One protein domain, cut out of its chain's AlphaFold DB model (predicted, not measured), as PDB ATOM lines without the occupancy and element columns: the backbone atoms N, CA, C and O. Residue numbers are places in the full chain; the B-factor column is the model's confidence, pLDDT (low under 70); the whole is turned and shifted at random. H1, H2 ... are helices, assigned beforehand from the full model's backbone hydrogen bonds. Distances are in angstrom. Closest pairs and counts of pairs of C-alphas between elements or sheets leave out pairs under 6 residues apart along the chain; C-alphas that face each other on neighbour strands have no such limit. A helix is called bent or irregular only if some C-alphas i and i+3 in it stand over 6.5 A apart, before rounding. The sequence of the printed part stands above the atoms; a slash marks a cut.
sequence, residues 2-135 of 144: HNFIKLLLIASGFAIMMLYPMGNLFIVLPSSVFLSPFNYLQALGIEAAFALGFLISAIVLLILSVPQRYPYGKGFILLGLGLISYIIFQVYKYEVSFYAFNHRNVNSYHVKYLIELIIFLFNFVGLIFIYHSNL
ATOM      1  N   HIS A   2      52.986  83.893  92.790       55.94
ATOM      2  CA  HIS A   2      53.065  82.719  93.687       55.94
ATOM      3  C   HIS A   2      54.300  82.674  94.611       55.94
ATOM      4  O   HIS A   2      54.172  82.338  95.784       55.94
ATOM      5  N   ASN A   3      55.484  83.057  94.123       68.00
ATOM      6  CA  ASN A   3      56.698  83.079  94.954       68.00
ATOM      7  C   ASN A   3      56.672  84.191  96.013       68.00
ATOM      8  O   ASN A   3      57.245  84.025  97.082       68.00
ATOM      9  N   PHE A   4      55.950  85.285  95.752       72.75
ATOM     10  CA  PHE A   4      55.775  86.378  96.706       72.75
ATOM     11  C   PHE A   4      54.871  85.962  97.875       72.75
ATOM     12  O   PHE A   4      55.240  86.153  99.023       72.75
ATOM     13  N   ILE A   5      53.745  85.291  97.604       74.81
ATOM     14  CA  ILE A   5      52.841  84.781  98.655       74.81
ATOM     15  C   ILE A   5      53.560  83.770  99.564       74.81
ATOM     16  O   ILE A   5      53.396  83.799 100.780       74.81
ATOM     17  N   LYS A   6      54.396  82.900  98.989       74.94
ATOM     18  CA  LYS A   6      55.210  81.944  99.756       74.94
ATOM     19  C   LYS A   6      56.234  82.641 100.648       74.94
ATOM     20  O   LYS A   6      56.365  82.272 101.809       74.94
ATOM     21  N   LEU A   7      56.917  83.662 100.126       76.81
ATOM     22  CA  LEU A   7      57.835  84.496 100.904       76.81
ATOM     23  C   LEU A   7      57.118  85.190 102.065       76.81
ATOM     24  O   LEU A   7      57.615  85.141 103.185       76.81
ATOM     25  N   LEU A   8      55.934  85.757 101.816       81.06
ATOM     26  CA  LEU A   8      55.109  86.367 102.859       81.06
ATOM     27  C   LEU A   8      54.724  85.357 103.941       81.06
ATOM     28  O   LEU A   8      54.869  85.653 105.117       81.06
ATOM     29  N   LEU A   9      54.278  84.155 103.563       82.75
ATOM     30  CA  LEU A   9      53.910  83.114 104.526       82.75
ATOM     31  C   LEU A   9      55.097  82.678 105.389       82.75
ATOM     32  O   LEU A   9      54.943  82.531 106.598       82.75
ATOM     33  N   ILE A  10      56.278  82.502 104.790       81.06
ATOM     34  CA  ILE A  10      57.493  82.139 105.529       81.06
ATOM     35  C   ILE A  10      57.891  83.276 106.476       81.06
ATOM     36  O   ILE A  10      58.143  83.022 107.652       81.06
ATOM     37  N   ALA A  11      57.891  84.525 105.999       81.31
ATOM     38  CA  ALA A  11      58.213  85.691 106.818       81.31
ATOM     39  C   ALA A  11      57.235  85.863 107.990       81.31
ATOM     40  O   ALA A  11      57.665  86.078 109.120       81.31
ATOM     41  N   SER A  12      55.933  85.697 107.746       83.06
ATOM     42  CA  SER A  12      54.906  85.725 108.788       83.06
ATOM     43  C   SER A  12      55.072  84.589 109.793       83.06
ATOM     44  O   SER A  12      54.937  84.823 110.987       83.06
ATOM     45  N   GLY A  13      55.402  83.376 109.341       82.62
ATOM     46  CA  GLY A  13      55.625  82.241 110.236       82.62
ATOM     47  C   GLY A  13      56.809  82.457 111.178       82.62
ATOM     48  O   GLY A  13      56.681  82.244 112.383       82.62
ATOM     49  N   PHE A  14      57.932  82.962 110.656       78.19
ATOM     50  CA  PHE A  14      59.074  83.356 111.485       78.19
ATOM     51  C   PHE A  14      58.722  84.490 112.453       78.19
ATOM     52  O   PHE A  14      59.051  84.405 113.635       78.19
ATOM     53  N   ALA A  15      58.006  85.512 111.982       80.06
ATOM     54  CA  ALA A  15      57.574  86.629 112.815       80.06
ATOM     55  C   ALA A  15      56.687  86.176 113.981       80.06
ATOM     56  O   ALA A  15      56.925  86.568 115.117       80.06
ATOM     57  N   ILE A  16      55.701  85.311 113.716       82.94
ATOM     58  CA  ILE A  16      54.814  84.746 114.740       82.94
ATOM     59  C   ILE A  16      55.618  83.938 115.757       82.94
ATOM     60  O   ILE A  16      55.403  84.073 116.958       82.94
ATOM     61  N   MET A  17      56.571  83.122 115.302       78.00
ATOM     62  CA  MET A  17      57.414  82.358 116.217       78.00
ATOM     63  C   MET A  17      58.225  83.261 117.148       78.00
ATOM     64  O   MET A  17      58.326  82.938 118.327       78.00
ATOM     65  N   MET A  18      58.749  84.386 116.648       72.88
ATOM     66  CA  MET A  18      59.525  85.358 117.431       72.88
ATOM     67  C   MET A  18      58.701  86.114 118.484       72.88
ATOM     68  O   MET A  18      59.281  86.626 119.433       72.88
ATOM     69  N   LEU A  19      57.370  86.173 118.363       73.50
ATOM     70  CA  LEU A  19      56.505  86.827 119.356       73.50
ATOM     71  C   LEU A  19      56.399  86.053 120.668       73.50
ATOM     72  O   LEU A  19      56.190  86.644 121.730       73.50
ATOM     73  N   TYR A  20      56.492  84.728 120.599       70.44
ATOM     74  CA  TYR A  20      56.284  83.881 121.763       70.44
ATOM     75  C   TYR A  20      57.571  83.756 122.587       70.44
ATOM     76  O   TYR A  20      58.667  83.788 122.026       70.44
ATOM     77  N   PRO A  21      57.486  83.564 123.920       59.81
ATOM     78  CA  PRO A  21      58.661  83.503 124.795       59.81
ATOM     79  C   PRO A  21      59.721  82.481 124.355       59.81
ATOM     80  O   PRO A  21      60.911  82.713 124.544       59.81
ATOM     81  N   MET A  22      59.304  81.377 123.720       54.88
ATOM     82  CA  MET A  22      60.221  80.387 123.138       54.88
ATOM     83  C   MET A  22      60.978  80.900 121.900       54.88
ATOM     84  O   MET A  22      62.092  80.455 121.650       54.88
ATOM     85  N   GLY A  23      60.415  81.838 121.136       48.16
ATOM     86  CA  GLY A  23      61.084  82.498 120.012       48.16
ATOM     87  C   GLY A  23      62.000  83.649 120.418       48.16
ATOM     88  O   GLY A  23      63.030  83.848 119.779       48.16
ATOM     89  N   ASN A  24      61.700  84.343 121.523       49.53
ATOM     90  CA  ASN A  24      62.583  85.370 122.100       49.53
ATOM     91  C   ASN A  24      63.954  84.818 122.543       49.53
ATOM     92  O   ASN A  24      64.899  85.589 122.695       49.53
ATOM     93  N   LEU A  25      64.098  83.496 122.708       49.19
ATOM     94  CA  LEU A  25      65.397  82.850 122.935       49.19
ATOM     95  C   LEU A  25      66.362  83.008 121.748       49.19
ATOM     96  O   LEU A  25      67.570  82.901 121.936       49.19
ATOM     97  N   PHE A  26      65.854  83.263 120.538       43.09
ATOM     98  CA  PHE A  26      66.679  83.389 119.336       43.09
ATOM     99  C   PHE A  26      67.190  84.813 119.098       43.09
ATOM    100  O   PHE A  26      68.239  84.977 118.479       43.09
ATOM    101  N   ILE A  27      66.472  85.842 119.564       49.03
ATOM    102  CA  ILE A  27      66.824  87.251 119.349       49.03
ATOM    103  C   ILE A  27      66.384  88.075 120.568       49.03
ATOM    104  O   ILE A  27      65.204  88.380 120.731       49.03
ATOM    105  N   VAL A  28      67.340  88.497 121.398       51.56
ATOM    106  CA  VAL A  28      67.107  89.495 122.454       51.56
ATOM    107  C   VAL A  28      67.416  90.873 121.874       51.56
ATOM    108  O   VAL A  28      68.574  91.276 121.795       51.56
ATOM    109  N   LEU A  29      66.387  91.596 121.423       51.31
ATOM    110  CA  LEU A  29      66.531  92.975 120.949       51.31
ATOM    111  C   LEU A  29      66.190  93.975 122.066       51.31
ATOM    112  O   LEU A  29      65.200  93.771 122.775       51.31
ATOM    113  N   PRO A  30      66.941  95.086 122.208       51.62
ATOM    114  CA  PRO A  30      66.546  96.199 123.066       51.62
ATOM    115  C   PRO A  30      65.199  96.754 122.584       51.62
ATOM    116  O   PRO A  30      65.110  97.402 121.539       51.62
ATOM    117  N   SER A  31      64.137  96.456 123.329       56.44
ATOM    118  CA  SER A  31      62.758  96.590 122.853       56.44
ATOM    119  C   SER A  31      62.360  98.034 122.540       56.44
ATOM    120  O   SER A  31      61.632  98.267 121.586       56.44
ATOM    121  N   SER A  32      62.849  99.032 123.274       58.59
ATOM    122  CA  SER A  32      62.358 100.407 123.110       58.59
ATOM    123  C   SER A  32      62.823 101.080 121.816       58.59
ATOM    124  O   SER A  32      62.012 101.706 121.140       58.59
ATOM    125  N   VAL A  33      64.098 100.949 121.440       58.75
ATOM    126  CA  VAL A  33      64.674 101.681 120.295       58.75
ATOM    127  C   VAL A  33      64.302 101.027 118.965       58.75
ATOM    128  O   VAL A  33      63.957 101.726 118.017       58.75
ATOM    129  N   PHE A  34      64.315  99.694 118.900       60.22
ATOM    130  CA  PHE A  34      64.010  98.963 117.668       60.22
ATOM    131  C   PHE A  34      62.509  98.830 117.394       60.22
ATOM    132  O   PHE A  34      62.121  98.717 116.234       60.22
ATOM    133  N   LEU A  35      61.659  98.861 118.430       62.38
ATOM    134  CA  LEU A  35      60.204  98.808 118.257       62.38
ATOM    135  C   LEU A  35      59.571 100.193 118.116       62.38
ATOM    136  O   LEU A  35      58.448 100.272 117.622       62.38
ATOM    137  N   SER A  36      60.256 101.283 118.497       65.62
ATOM    138  CA  SER A  36      59.694 102.641 118.401       65.62
ATOM    139  C   SER A  36      59.163 102.996 117.009       65.62
ATOM    140  O   SER A  36      58.050 103.526 116.948       65.62
ATOM    141  N   PRO A  37      59.833 102.625 115.893       65.12
ATOM    142  CA  PRO A  37      59.314 102.903 114.565       65.12
ATOM    143  C   PRO A  37      58.086 102.066 114.239       65.12
ATOM    144  O   PRO A  37      57.383 102.408 113.314       65.12
ATOM    145  N   PHE A  38      57.800 100.983 114.959       70.00
ATOM    146  CA  PHE A  38      56.654 100.107 114.703       70.00
ATOM    147  C   PHE A  38      55.521 100.321 115.710       70.00
ATOM    148  O   PHE A  38      54.431  99.784 115.530       70.00
ATOM    149  N   ASN A  39      55.729 101.128 116.754       70.19
ATOM    150  CA  ASN A  39      54.710 101.381 117.774       70.19
ATOM    151  C   ASN A  39      53.462 102.066 117.209       70.19
ATOM    152  O   ASN A  39      52.369 101.821 117.710       70.19
ATOM    153  N   TYR A  40      53.583 102.849 116.131       71.56
ATOM    154  CA  TYR A  40      52.415 103.432 115.461       71.56
ATOM    155  C   TYR A  40      51.496 102.362 114.845       71.56
ATOM    156  O   TYR A  40      50.294 102.585 114.721       71.56
ATOM    157  N   LEU A  41      52.027 101.181 114.500       69.50
ATOM    158  CA  LEU A  41      51.239 100.067 113.969       69.50
ATOM    159  C   LEU A  41      50.359  99.414 115.042       69.50
ATOM    160  O   LEU A  41      49.361  98.780 114.698       69.50
ATOM    161  N   GLN A  42      50.648  99.634 116.330       65.00
ATOM    162  CA  GLN A  42      49.766  99.188 117.412       65.00
ATOM    163  C   GLN A  42      48.399  99.874 117.343       65.00
ATOM    164  O   GLN A  42      47.392  99.246 117.657       65.00
ATOM    165  N   ALA A  43      48.334 101.120 116.854       64.25
ATOM    166  CA  ALA A  43      47.068 101.817 116.616       64.25
ATOM    167  C   ALA A  43      46.219 101.152 115.515       64.25
ATOM    168  O   ALA A  43      45.008 101.337 115.471       64.25
ATOM    169  N   LEU A  44      46.848 100.348 114.650       67.94
ATOM    170  CA  LEU A  44      46.197  99.533 113.622       67.94
ATOM    171  C   LEU A  44      45.972  98.080 114.086       67.94
ATOM    172  O   LEU A  44      45.618  97.228 113.275       67.94
ATOM    173  N   GLY A  45      46.205  97.778 115.369       65.00
ATOM    174  CA  GLY A  45      46.065  96.433 115.933       65.00
ATOM    175  C   GLY A  45      47.205  95.471 115.584       65.00
ATOM    176  O   GLY A  45      47.074  94.269 115.799       65.00
ATOM    177  N   ILE A  46      48.324  95.968 115.049       71.88
ATOM    178  CA  ILE A  46      49.479  95.149 114.667       71.88
ATOM    179  C   ILE A  46      50.553  95.254 115.751       71.88
ATOM    180  O   ILE A  46      51.017  96.343 116.091       71.88
ATOM    181  N   GLU A  47      51.000  94.112 116.275       73.25
ATOM    182  CA  GLU A  47      52.092  94.090 117.247       73.25
ATOM    183  C   GLU A  47      53.417  94.544 116.617       73.25
ATOM    184  O   GLU A  47      53.859  94.019 115.595       73.25
ATOM    185  N   ALA A  48      54.096  95.493 117.265       71.00
ATOM    186  CA  ALA A  48      55.370  96.033 116.792       71.00
ATOM    187  C   ALA A  48      56.449  94.945 116.627       71.00
ATOM    188  O   ALA A  48      57.203  94.951 115.654       71.00
ATOM    189  N   ALA A  49      56.485  93.976 117.548       70.69
ATOM    190  CA  ALA A  49      57.412  92.847 117.495       70.69
ATOM    191  C   ALA A  49      57.128  91.915 116.303       70.69
ATOM    192  O   ALA A  49      58.064  91.438 115.664       70.69
ATOM    193  N   PHE A  50      55.852  91.730 115.941       74.81
ATOM    194  CA  PHE A  50      55.461  90.984 114.745       74.81
ATOM    195  C   PHE A  50      55.946  91.706 113.490       74.81
ATOM    196  O   PHE A  50      56.576  91.097 112.632       74.81
ATOM    197  N   ALA A  51      55.687  93.013 113.391       73.69
ATOM    198  CA  ALA A  51      56.076  93.809 112.231       73.69
ATOM    199  C   ALA A  51      57.600  93.820 112.026       73.69
ATOM    200  O   ALA A  51      58.077  93.648 110.903       73.69
ATOM    201  N   LEU A  52      58.363  93.949 113.115       72.69
ATOM    202  CA  LEU A  52      59.821  93.879 113.079       72.69
ATOM    203  C   LEU A  52      60.313  92.479 112.683       72.69
ATOM    204  O   LEU A  52      61.140  92.358 111.781       72.69
ATOM    205  N   GLY A  53      59.781  91.419 113.303       72.19
ATOM    206  CA  GLY A  53      60.128  90.036 112.962       72.19
ATOM    207  C   GLY A  53      59.804  89.696 111.505       72.19
ATOM    208  O   GLY A  53      60.594  89.039 110.824       72.19
ATOM    209  N   PHE A  54      58.688  90.213 110.992       78.00
ATOM    210  CA  PHE A  54      58.283  90.065 109.599       78.00
ATOM    211  C   PHE A  54      59.255  90.778 108.659       78.00
ATOM    212  O   PHE A  54      59.711  90.178 107.686       78.00
ATOM    213  N   LEU A  55      59.620  92.026 108.968       77.94
ATOM    214  CA  LEU A  55      60.568  92.801 108.171       77.94
ATOM    215  C   LEU A  55      61.941  92.119 108.114       77.94
ATOM    216  O   LEU A  55      62.485  91.933 107.027       77.94
ATOM    217  N   ILE A  56      62.478  91.704 109.268       70.88
ATOM    218  CA  ILE A  56      63.761  90.993 109.360       70.88
ATOM    219  C   ILE A  56      63.709  89.713 108.525       70.88
ATOM    220  O   ILE A  56      64.592  89.471 107.704       70.88
ATOM    221  N   SER A  57      62.650  88.919 108.682       69.50
ATOM    222  CA  SER A  57      62.494  87.659 107.955       69.50
ATOM    223  C   SER A  57      62.383  87.878 106.446       69.50
ATOM    224  O   SER A  57      63.014  87.161 105.674       69.50
ATOM    225  N   ALA A  58      61.640  88.896 106.007       72.12
ATOM    226  CA  ALA A  58      61.525  89.250 104.597       72.12
ATOM    227  C   ALA A  58      62.876  89.680 104.002       72.12
ATOM    228  O   ALA A  58      63.243  89.208 102.926       72.12
ATOM    229  N   ILE A  59      63.638  90.518 104.715       73.38
ATOM    230  CA  ILE A  59      64.978  90.959 104.302       73.38
ATOM    231  C   ILE A  59      65.930  89.764 104.199       73.38
ATOM    232  O   ILE A  59      66.595  89.604 103.180       73.38
ATOM    233  N   VAL A  60      65.968  88.892 105.209       67.75
ATOM    234  CA  VAL A  60      66.831  87.699 105.213       67.75
ATOM    235  C   VAL A  60      66.487  86.771 104.048       67.75
ATOM    236  O   VAL A  60      67.383  86.322 103.336       67.75
ATOM    237  N   LEU A  61      65.200  86.520 103.796       68.56
ATOM    238  CA  LEU A  61      64.760  85.679 102.680       68.56
ATOM    239  C   LEU A  61      65.098  86.286 101.310       68.56
ATOM    240  O   LEU A  61      65.417  85.539 100.384       68.56
ATOM    241  N   LEU A  62      65.042  87.616 101.185       69.19
ATOM    242  CA  LEU A  62      65.455  88.343  99.982       69.19
ATOM    243  C   LEU A  62      66.971  88.259  99.764       69.19
ATOM    244  O   LEU A  62      67.398  87.886  98.675       69.19
ATOM    245  N   ILE A  63      67.779  88.547 100.793       67.31
ATOM    246  CA  ILE A  63      69.252  88.500 100.729       67.31
ATOM    247  C   ILE A  63      69.727  87.096 100.364       67.31
ATOM    248  O   ILE A  63      70.539  86.928  99.456       67.31
ATOM    249  N   LEU A  64      69.193  86.076 101.038       59.62
ATOM    250  CA  LEU A  64      69.584  84.688 100.807       59.62
ATOM    251  C   LEU A  64      69.154  84.170  99.429       59.62
ATOM    252  O   LEU A  64      69.572  83.076  99.053       59.62
ATOM    253  N   SER A  65      68.333  84.929  98.683       59.41
ATOM    254  CA  SER A  65      67.863  84.592  97.333       59.41
ATOM    255  C   SER A  65      67.404  83.135  97.238       59.41
ATOM    256  O   SER A  65      67.628  82.471  96.224       59.41
ATOM    257  N   VAL A  66      66.812  82.621  98.329       57.00
ATOM    258  CA  VAL A  66      66.553  81.188  98.507       57.00
ATOM    259  C   VAL A  66      65.689  80.750  97.332       57.00
ATOM    260  O   VAL A  66      64.550  81.223  97.235       57.00
ATOM    261  N   PRO A  67      66.194  79.893  96.422       54.97
ATOM    262  CA  PRO A  67      65.455  79.522  95.232       54.97
ATOM    263  C   PRO A  67      64.128  78.917  95.671       54.97
ATOM    264  O   PRO A  67      64.096  77.846  96.277       54.97
ATOM    265  N   GLN A  68      63.026  79.613  95.387       57.34
ATOM    266  CA  GLN A  68      61.690  79.150  95.740       57.34
ATOM    267  C   GLN A  68      61.269  78.039  94.765       57.34
ATOM    268  O   GLN A  68      60.349  78.214  93.972       57.34
ATOM    269  N   ARG A  69      61.960  76.887  94.792       58.03
ATOM    270  CA  ARG A  69      61.717  75.716  93.920       58.03
ATOM    271  C   ARG A  69      60.397  74.984  94.238       58.03
ATOM    272  O   ARG A  69      60.104  73.950  93.651       58.03
ATOM    273  N   TYR A  70      59.601  75.513  95.166       61.47
ATOM    274  CA  TYR A  70      58.481  74.833  95.809       61.47
ATOM    275  C   TYR A  70      57.253  74.626  94.902       61.47
ATOM    276  O   TYR A  70      56.704  75.613  94.403       61.47
ATOM    277  N   PRO A  71      56.667  73.421  94.831       58.16
ATOM    278  CA  PRO A  71      55.221  73.267  94.677       58.16
ATOM    279  C   PRO A  71      54.506  73.654  95.992       58.16
ATOM    280  O   PRO A  71      55.097  73.582  97.068       58.16
ATOM    281  N   TYR A  72      53.245  74.104  95.936       59.91
ATOM    282  CA  TYR A  72      52.437  74.296  97.152       59.91
ATOM    283  C   TYR A  72      52.349  72.957  97.904       59.91
ATOM    284  O   TYR A  72      51.768  72.000  97.402       59.91
ATOM    285  N   GLY A  73      52.979  72.874  99.077       72.62
ATOM    286  CA  GLY A  73      53.078  71.656  99.885       72.62
ATOM    287  C   GLY A  73      52.443  71.813 101.266       72.62
ATOM    288  O   GLY A  73      52.104  72.920 101.685       72.62
ATOM    289  N   LYS A  74      52.332  70.698 102.001       79.94
ATOM    290  CA  LYS A  74      51.731  70.629 103.351       79.94
ATOM    291  C   LYS A  74      52.287  71.687 104.319       79.94
ATOM    292  O   LYS A  74      51.541  72.208 105.138       79.94
ATOM    293  N   GLY A  75      53.562  72.057 104.175       82.94
ATOM    294  CA  GLY A  75      54.189  73.110 104.976       82.94
ATOM    295  C   GLY A  75      53.567  74.502 104.791       82.94
ATOM    296  O   GLY A  75      53.307  75.178 105.778       82.94
ATOM    297  N   PHE A  76      53.223  74.909 103.562       83.44
ATOM    298  CA  PHE A  76      52.563  76.205 103.321       83.44
ATOM    299  C   PHE A  76      51.122  76.239 103.840       83.44
ATOM    300  O   PHE A  76      50.658  77.290 104.273       83.44
ATOM    301  N   ILE A  77      50.429  75.094 103.836       86.19
ATOM    302  CA  ILE A  77      49.098  74.965 104.445       86.19
ATOM    303  C   ILE A  77      49.200  75.176 105.960       86.19
ATOM    304  O   ILE A  77      48.419  75.936 106.521       86.19
ATOM    305  N   LEU A  78      50.197  74.568 106.609       87.50
ATOM    306  CA  LEU A  78      50.440  74.737 108.045       87.50
ATOM    307  C   LEU A  78      50.832  76.173 108.412       87.50
ATOM    308  O   LEU A  78      50.319  76.688 109.400       87.50
ATOM    309  N   LEU A  79      51.658  76.845 107.599       88.25
ATOM    310  CA  LEU A  79      51.941  78.275 107.782       88.25
ATOM    311  C   LEU A  79      50.680  79.135 107.632       88.25
ATOM    312  O   LEU A  79      50.469  80.061 108.409       88.25
ATOM    313  N   GLY A  80      49.817  78.822 106.659       87.44
ATOM    314  CA  GLY A  80      48.538  79.509 106.477       87.44
ATOM    315  C   GLY A  80      47.603  79.333 107.675       87.44
ATOM    316  O   GLY A  80      47.044  80.311 108.161       87.44
ATOM    317  N   LEU A  81      47.484  78.106 108.193       91.12
ATOM    318  CA  LEU A  81      46.720  77.821 109.410       91.12
ATOM    319  C   LEU A  81      47.305  78.554 110.619       91.12
ATOM    320  O   LEU A  81      46.560  79.206 111.339       91.12
ATOM    321  N   GLY A  82      48.629  78.525 110.794       90.50
ATOM    322  CA  GLY A  82      49.318  79.257 111.856       90.50
ATOM    323  C   GLY A  82      49.049  80.763 111.804       90.50
ATOM    324  O   GLY A  82      48.763  81.369 112.835       90.50
ATOM    325  N   LEU A  83      49.071  81.359 110.608       90.62
ATOM    326  CA  LEU A  83      48.753  82.771 110.399       90.62
ATOM    327  C   LEU A  83      47.283  83.090 110.707       90.62
ATOM    328  O   LEU A  83      47.007  84.069 111.397       90.62
ATOM    329  N   ILE A  84      46.339  82.275 110.233       90.62
ATOM    330  CA  ILE A  84      44.906  82.473 110.502       90.62
ATOM    331  C   ILE A  84      44.622  82.342 112.002       90.62
ATOM    332  O   ILE A  84      43.949  83.199 112.572       90.62
ATOM    333  N   SER A  85      45.167  81.316 112.659       89.00
ATOM    334  CA  SER A  85      45.033  81.128 114.106       89.00
ATOM    335  C   SER A  85      45.616  82.301 114.891       89.00
ATOM    336  O   SER A  85      44.997  82.748 115.852       89.00
ATOM    337  N   TYR A  86      46.760  82.840 114.459       88.38
ATOM    338  CA  TYR A  86      47.341  84.047 115.043       88.38
ATOM    339  C   TYR A  86      46.422  85.267 114.894       88.38
ATOM    340  O   TYR A  86      46.166  85.951 115.882       88.38
ATOM    341  N   ILE A  87      45.873  85.517 113.700       87.62
ATOM    342  CA  ILE A  87      44.951  86.641 113.464       87.62
ATOM    343  C   ILE A  87      43.712  86.520 114.356       87.62
ATOM    344  O   ILE A  87      43.345  87.480 115.025       87.62
ATOM    345  N   ILE A  88      43.097  85.334 114.415       87.75
ATOM    346  CA  ILE A  88      41.933  85.075 115.274       87.75
ATOM    347  C   ILE A  88      42.294  85.320 116.743       87.75
ATOM    348  O   ILE A  88      41.562  86.006 117.452       87.75
ATOM    349  N   PHE A  89      43.436  84.809 117.204       87.19
ATOM    350  CA  PHE A  89      43.887  85.018 118.576       87.19
ATOM    351  C   PHE A  89      44.105  86.499 118.903       87.19
ATOM    352  O   PHE A  89      43.736  86.930 119.992       87.19
ATOM    353  N   GLN A  90      44.642  87.286 117.966       84.06
ATOM    354  CA  GLN A  90      44.809  88.725 118.159       84.06
ATOM    355  C   GLN A  90      43.474  89.466 118.257       84.06
ATOM    356  O   GLN A  90      43.339  90.354 119.097       84.06
ATOM    357  N   VAL A  91      42.474  89.068 117.463       86.56
ATOM    358  CA  VAL A  91      41.116  89.633 117.542       86.56
ATOM    359  C   VAL A  91      40.486  89.383 118.914       86.56
ATOM    360  O   VAL A  91      39.889  90.298 119.467       86.56
ATOM    361  N   TYR A  92      40.669  88.189 119.489       84.62
ATOM    362  CA  TYR A  92      40.076  87.798 120.779       84.62
ATOM    363  C   TYR A  92      41.019  87.948 121.987       84.62
ATOM    364  O   TYR A  92      40.794  87.371 123.058       84.62
ATOM    365  N   LYS A  93      42.132  88.672 121.834       81.88
ATOM    366  CA  LYS A  93      43.198  88.723 122.844       81.88
ATOM    367  C   LYS A  93      42.717  89.298 124.175       81.88
ATOM    368  O   LYS A  93      43.158  88.837 125.235       81.88
ATOM    369  N   TYR A  94      41.826  90.287 124.135       79.81
ATOM    370  CA  TYR A  94      41.270  90.916 125.332       79.81
ATOM    371  C   TYR A  94      40.349  89.961 126.088       79.81
ATOM    372  O   TYR A  94      40.500  89.797 127.296       79.81
ATOM    373  N   GLU A  95      39.467  89.269 125.379       83.44
ATOM    374  CA  GLU A  95      38.515  88.306 125.920       83.44
ATOM    375  C   GLU A  95      39.238  87.108 126.535       83.44
ATOM    376  O   GLU A  95      38.932  86.709 127.658       83.44
ATOM    377  N   VAL A  96      40.256  86.574 125.850       80.12
ATOM    378  CA  VAL A  96      41.086  85.476 126.369       80.12
ATOM    379  C   VAL A  96      41.859  85.912 127.614       80.12
ATOM    380  O   VAL A  96      41.953  85.154 128.582       80.12
ATOM    381  N   SER A  97      42.391  87.138 127.626       77.56
ATOM    382  CA  SER A  97      43.118  87.673 128.784       77.56
ATOM    383  C   SER A  97      42.190  87.919 129.976       77.56
ATOM    384  O   SER A  97      42.547  87.588 131.105       77.56
ATOM    385  N   PHE A  98      40.986  88.435 129.731       79.25
ATOM    386  CA  PHE A  98      39.962  88.650 130.751       79.25
ATOM    387  C   PHE A  98      39.459  87.324 131.333       79.25
ATOM    388  O   PHE A  98      39.371  87.164 132.550       79.25
ATOM    389  N   TYR A  99      39.216  86.331 130.475       80.31
ATOM    390  CA  TYR A  99      38.847  84.984 130.897       80.31
ATOM    391  C   TYR A  99      39.935  84.348 131.772       80.31
ATOM    392  O   TYR A  99      39.634  83.833 132.851       80.31
ATOM    393  N   ALA A 100      41.199  84.431 131.342       74.44
ATOM    394  CA  ALA A 100      42.341  83.919 132.096       74.44
ATOM    395  C   ALA A 100      42.528  84.636 133.443       74.44
ATOM    396  O   ALA A 100      42.903  83.999 134.426       74.44
ATOM    397  N   PHE A 101      42.244  85.941 133.510       74.94
ATOM    398  CA  PHE A 101      42.289  86.709 134.753       74.94
ATOM    399  C   PHE A 101      41.208  86.253 135.742       74.94
ATOM    400  O   PHE A 101      41.520  85.951 136.894       74.94
ATOM    401  N   ASN A 102      39.962  86.115 135.279       78.94
ATOM    402  CA  ASN A 102      38.832  85.733 136.132       78.94
ATOM    403  C   ASN A 102      38.929  84.299 136.672       78.94
ATOM    404  O   ASN A 102      38.374  84.003 137.726       78.94
ATOM    405  N   HIS A 103      39.650  83.413 135.982       73.88
ATOM    406  CA  HIS A 103      39.781  82.001 136.363       73.88
ATOM    407  C   HIS A 103      41.153  81.645 136.949       73.88
ATOM    408  O   HIS A 103      41.444  80.463 137.141       73.88
ATOM    409  N   ARG A 104      41.979  82.646 137.287       69.06
ATOM    410  CA  ARG A 104      43.358  82.464 137.774       69.06
ATOM    411  C   ARG A 104      43.481  81.529 138.985       69.06
ATOM    412  O   ARG A 104      44.480  80.829 139.102       69.06
ATOM    413  N   ASN A 105      42.481  81.517 139.867       69.06
ATOM    414  CA  ASN A 105      42.481  80.706 141.093       69.06
ATOM    415  C   ASN A 105      41.804  79.334 140.931       69.06
ATOM    416  O   ASN A 105      41.869  78.523 141.849       69.06
ATOM    417  N   VAL A 106      41.140  79.077 139.798       67.00
ATOM    418  CA  VAL A 106      40.354  77.851 139.558       67.00
ATOM    419  C   VAL A 106      41.063  76.925 138.571       67.00
ATOM    420  O   VAL A 106      41.104  75.719 138.781       67.00
ATOM    421  N   ASN A 107      41.678  77.489 137.528       59.41
ATOM    422  CA  ASN A 107      42.484  76.752 136.563       59.41
ATOM    423  C   ASN A 107      43.929  77.251 136.626       59.41
ATOM    424  O   ASN A 107      44.226  78.370 136.216       59.41
ATOM    425  N   SER A 108      44.845  76.397 137.091       52.31
ATOM    426  CA  SER A 108      46.292  76.666 137.053       52.31
ATOM    427  C   SER A 108      46.852  76.725 135.626       52.31
ATOM    428  O   SER A 108      47.965  77.205 135.408       52.31
ATOM    429  N   TYR A 109      46.092  76.239 134.641       57.56
ATOM    430  CA  TYR A 109      46.475  76.272 133.239       57.56
ATOM    431  C   TYR A 109      46.158  77.631 132.621       57.56
ATOM    432  O   TYR A 109      45.006  78.003 132.398       57.56
ATOM    433  N   HIS A 110      47.214  78.356 132.276       70.38
ATOM    434  CA  HIS A 110      47.132  79.583 131.501       70.38
ATOM    435  C   HIS A 110      46.718  79.271 130.054       70.38
ATOM    436  O   HIS A 110      47.564  79.094 129.178       70.38
ATOM    437  N   VAL A 111      45.405  79.232 129.800       75.62
ATOM    438  CA  VAL A 111      44.779  78.990 128.480       75.62
ATOM    439  C   VAL A 111      45.416  79.834 127.373       75.62
ATOM    440  O   VAL A 111      45.642  79.341 126.272       75.62
ATOM    441  N   LYS A 112      45.795  81.079 127.692       79.69
ATOM    442  CA  LYS A 112      46.570  81.955 126.809       79.69
ATOM    443  C   LYS A 112      47.834  81.264 126.275       79.69
ATOM    444  O   LYS A 112      47.982  81.139 125.068       79.69
ATOM    445  N   TYR A 113      48.705  80.768 127.153       78.62
ATOM    446  CA  TYR A 113      49.967  80.140 126.747       78.62
ATOM    447  C   TYR A 113      49.757  78.825 125.991       78.62
ATOM    448  O   TYR A 113      50.569  78.481 125.137       78.62
ATOM    449  N   LEU A 114      48.663  78.103 126.255       82.88
ATOM    450  CA  LEU A 114      48.308  76.912 125.478       82.88
ATOM    451  C   LEU A 114      47.964  77.271 124.024       82.88
ATOM    452  O   LEU A 114      48.437  76.610 123.104       82.88
ATOM    453  N   ILE A 115      47.176  78.330 123.815       84.62
ATOM    454  CA  ILE A 115      46.837  78.817 122.470       84.62
ATOM    455  C   ILE A 115      48.104  79.283 121.741       84.62
ATOM    456  O   ILE A 115      48.339  78.891 120.599       84.62
ATOM    457  N   GLU A 116      48.952  80.058 122.420       83.69
ATOM    458  CA  GLU A 116      50.236  80.524 121.887       83.69
ATOM    459  C   GLU A 116      51.156  79.356 121.488       83.69
ATOM    460  O   GLU A 116      51.749  79.373 120.408       83.69
ATOM    461  N   LEU A 117      51.213  78.291 122.299       84.50
ATOM    462  CA  LEU A 117      51.972  77.077 121.990       84.50
ATOM    463  C   LEU A 117      51.435  76.358 120.744       84.50
ATOM    464  O   LEU A 117      52.217  75.928 119.900       84.50
ATOM    465  N   ILE A 118      50.114  76.233 120.603       88.31
ATOM    466  CA  ILE A 118      49.498  75.598 119.430       88.31
ATOM    467  C   ILE A 118      49.835  76.386 118.156       88.31
ATOM    468  O   ILE A 118      50.241  75.793 117.153       88.31
ATOM    469  N   ILE A 119      49.734  77.720 118.199       89.69
ATOM    470  CA  ILE A 119      50.096  78.593 117.073       89.69
ATOM    471  C   ILE A 119      51.582  78.436 116.733       89.69
ATOM    472  O   ILE A 119      51.940  78.300 115.560       89.69
ATOM    473  N   PHE A 120      52.452  78.410 117.745       87.44
ATOM    474  CA  PHE A 120      53.879  78.174 117.554       87.44
ATOM    475  C   PHE A 120      54.144  76.833 116.852       87.44
ATOM    476  O   PHE A 120      54.888  76.799 115.874       87.44
ATOM    477  N   LEU A 121      53.501  75.745 117.289       89.12
ATOM    478  CA  LEU A 121      53.678  74.412 116.708       89.12
ATOM    479  C   LEU A 121      53.257  74.354 115.234       89.12
ATOM    480  O   LEU A 121      53.980  73.768 114.430       89.12
ATOM    481  N   PHE A 122      52.147  74.993 114.852       89.06
ATOM    482  CA  PHE A 122      51.741  75.069 113.443       89.06
ATOM    483  C   PHE A 122      52.811  75.729 112.570       89.06
ATOM    484  O   PHE A 122      53.171  75.197 111.517       89.06
ATOM    485  N   ASN A 123      53.350  76.859 113.029       87.00
ATOM    486  CA  ASN A 123      54.382  77.586 112.298       87.00
ATOM    487  C   ASN A 123      55.702  76.804 112.259       87.00
ATOM    488  O   ASN A 123      56.280  76.630 111.188       87.00
ATOM    489  N   PHE A 124      56.135  76.244 113.390       86.25
ATOM    490  CA  PHE A 124      57.362  75.458 113.494       86.25
ATOM    491  C   PHE A 124      57.334  74.210 112.603       86.25
ATOM    492  O   PHE A 124      58.239  73.999 111.795       86.25
ATOM    493  N   VAL A 125      56.271  73.404 112.686       88.38
ATOM    494  CA  VAL A 125      56.114  72.195 111.863       88.38
ATOM    495  C   VAL A 125      55.962  72.563 110.384       88.38
ATOM    496  O   VAL A 125      56.520  71.888 109.517       88.38
ATOM    497  N   GLY A 126      55.268  73.665 110.079       85.94
ATOM    498  CA  GLY A 126      55.176  74.209 108.725       85.94
ATOM    499  C   GLY A 126      56.547  74.539 108.134       85.94
ATOM    500  O   GLY A 126      56.859  74.091 107.026       85.94
ATOM    501  N   LEU A 127      57.395  75.242 108.892       84.19
ATOM    502  CA  LEU A 127      58.771  75.556 108.501       84.19
ATOM    503  C   LEU A 127      59.636  74.299 108.358       84.19
ATOM    504  O   LEU A 127      60.373  74.200 107.379       84.19
ATOM    505  N   ILE A 128      59.514  73.315 109.258       83.31
ATOM    506  CA  ILE A 128      60.227  72.030 109.141       83.31
ATOM    507  C   ILE A 128      59.856  71.316 107.844       83.31
ATOM    508  O   ILE A 128      60.742  70.834 107.146       83.31
ATOM    509  N   PHE A 129      58.573  71.245 107.483       82.94
ATOM    510  CA  PHE A 129      58.172  70.587 106.238       82.94
ATOM    511  C   PHE A 129      58.674  71.323 105.001       82.94
ATOM    512  O   PHE A 129      59.076  70.676 104.034       82.94
ATOM    513  N   ILE A 130      58.683  72.656 105.033       80.31
ATOM    514  CA  ILE A 130      59.268  73.469 103.963       80.31
ATOM    515  C   ILE A 130      60.772  73.185 103.868       80.31
ATOM    516  O   ILE A 130      61.258  72.870 102.783       80.31
ATOM    517  N   TYR A 131      61.492  73.192 104.991       77.88
ATOM    518  CA  TYR A 131      62.913  72.857 105.045       77.88
ATOM    519  C   TYR A 131      63.201  71.437 104.542       77.88
ATOM    520  O   TYR A 131      64.054  71.246 103.682       77.88
ATOM    521  N   HIS A 132      62.454  70.439 105.009       74.62
ATOM    522  CA  HIS A 132      62.618  69.054 104.582       74.62
ATOM    523  C   HIS A 132      62.354  68.894 103.081       74.62
ATOM    524  O   HIS A 132      63.101  68.206 102.395       74.62
ATOM    525  N   SER A 133      61.345  69.588 102.545       72.19
ATOM    526  CA  SER A 133      61.069  69.601 101.105       72.19
ATOM    527  C   SER A 133      62.159  70.288 100.267       72.19
ATOM    528  O   SER A 133      62.226  70.051  99.063       72.19
ATOM    529  N   ASN A 134      63.007  71.108 100.899       70.31
ATOM    530  CA  ASN A 134      64.152  71.782 100.280       70.31
ATOM    531  C   ASN A 134      65.451  71.001 100.357       70.31
ATOM    532  O   ASN A 134      66.403  71.365  99.661       70.31
ATOM    533  N   LEU A 135      65.525  69.978 101.212       67.81
ATOM    534  CA  LEU A 135      66.705  69.137 101.238       67.81
ATOM    535  C   LEU A 135      66.871  68.535  99.843       67.81
ATOM    536  O   LEU A 135      65.881  68.083  99.251       67.81
TER     537      LEU A 135
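AT A GLANCE: This is residues 2 to 135 of the 144 residues of an uncharacterized protein of Acinetobacter kookii (UniProt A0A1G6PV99). The longest helix, H6, is side by side with H4, running opposite ways, and H1 crosses this pair, with H3 on the far side of H1. H2 crosses one end of H3 on the side away from H1, while H5 runs on past the end of H4 and, with the link back to H6, makes one end of the long axis. The printed part has 134 residues with six named helices, H1 to H6 in order along the chain, and no named strand: the class is all helix. It is compact, with a radius of gyration of the C-alphas of 16.0 A, and spans 51 by 34 by 26 A.

HOW THE PARTS SIT: H6, residues 111 to 134, touches H4, residues 74 to 91, opposite ways at a shallow tilt of 24 degrees; their closest C-alphas, of Gly 75 and Gly 126, are 4.0 A apart. H1, residues 2 to 19, touches H6 with residues 10 to 17 alone, at a steep tilt of 41 degrees, opposite ways; the closest C-alphas, of Gly 13 and Asn 123, are 5.2 A apart. H1 also touches H4 at a steep tilt of 54 degrees, the same way, closest at the C-alphas of Gly 13 and Leu 79, 5.9 A. H3, residues 48 to 63, touches H1 at a steep tilt of 45 degrees, opposite ways, with the C-alphas of Ala 15 and Gly 53 closest at 4.3 A; H3 and H6 are apart. H2, residues 31 to 44, is about perpendicular to H3, at 73 degrees, and touches it at H3 residues 48 to 52 alone; the closest C-alphas, of Phe 38 and Ala 48, are 4.8 A apart. H5, residues 93 to 102, forms a helical hairpin with H6 at 43 degrees, its closest C-alphas, of Val 96 and Lys 112, being 6.5 A apart. H4 and H5 meet only through their link. In H1, H3, H4, H5 and H6 every O i to N i+4 pair is within hydrogen-bond range; in H2 it is 3 of 10, beside 6 of 11 O i to N i+3 pairs.

IN THESE COORDINATES: H6 is 35.0 A long and ends at C-alpha 134, (64.152, 71.782, 100.280). H1 begins at C-alpha 2, (53.065, 82.719, 93.687), and is 26.2 A long; H4 is 26.0 A, H3 22.5 A, H2 19.2 A and H5 14.3 A. H2 is only just irregular: C-alphas 37 and 40 are 7.0 A apart.

THE WHOLE: The C-alphas of Pro 67 and Asn 105, the two farthest apart, are 51.3 A apart. The printed part has no cut. The link from H1 to H2 is long, with 11 residues. Mean pLDDT of the printed part is 73.4; 45 residues are under 70, among them residues 21 to 37 and 60 to 72.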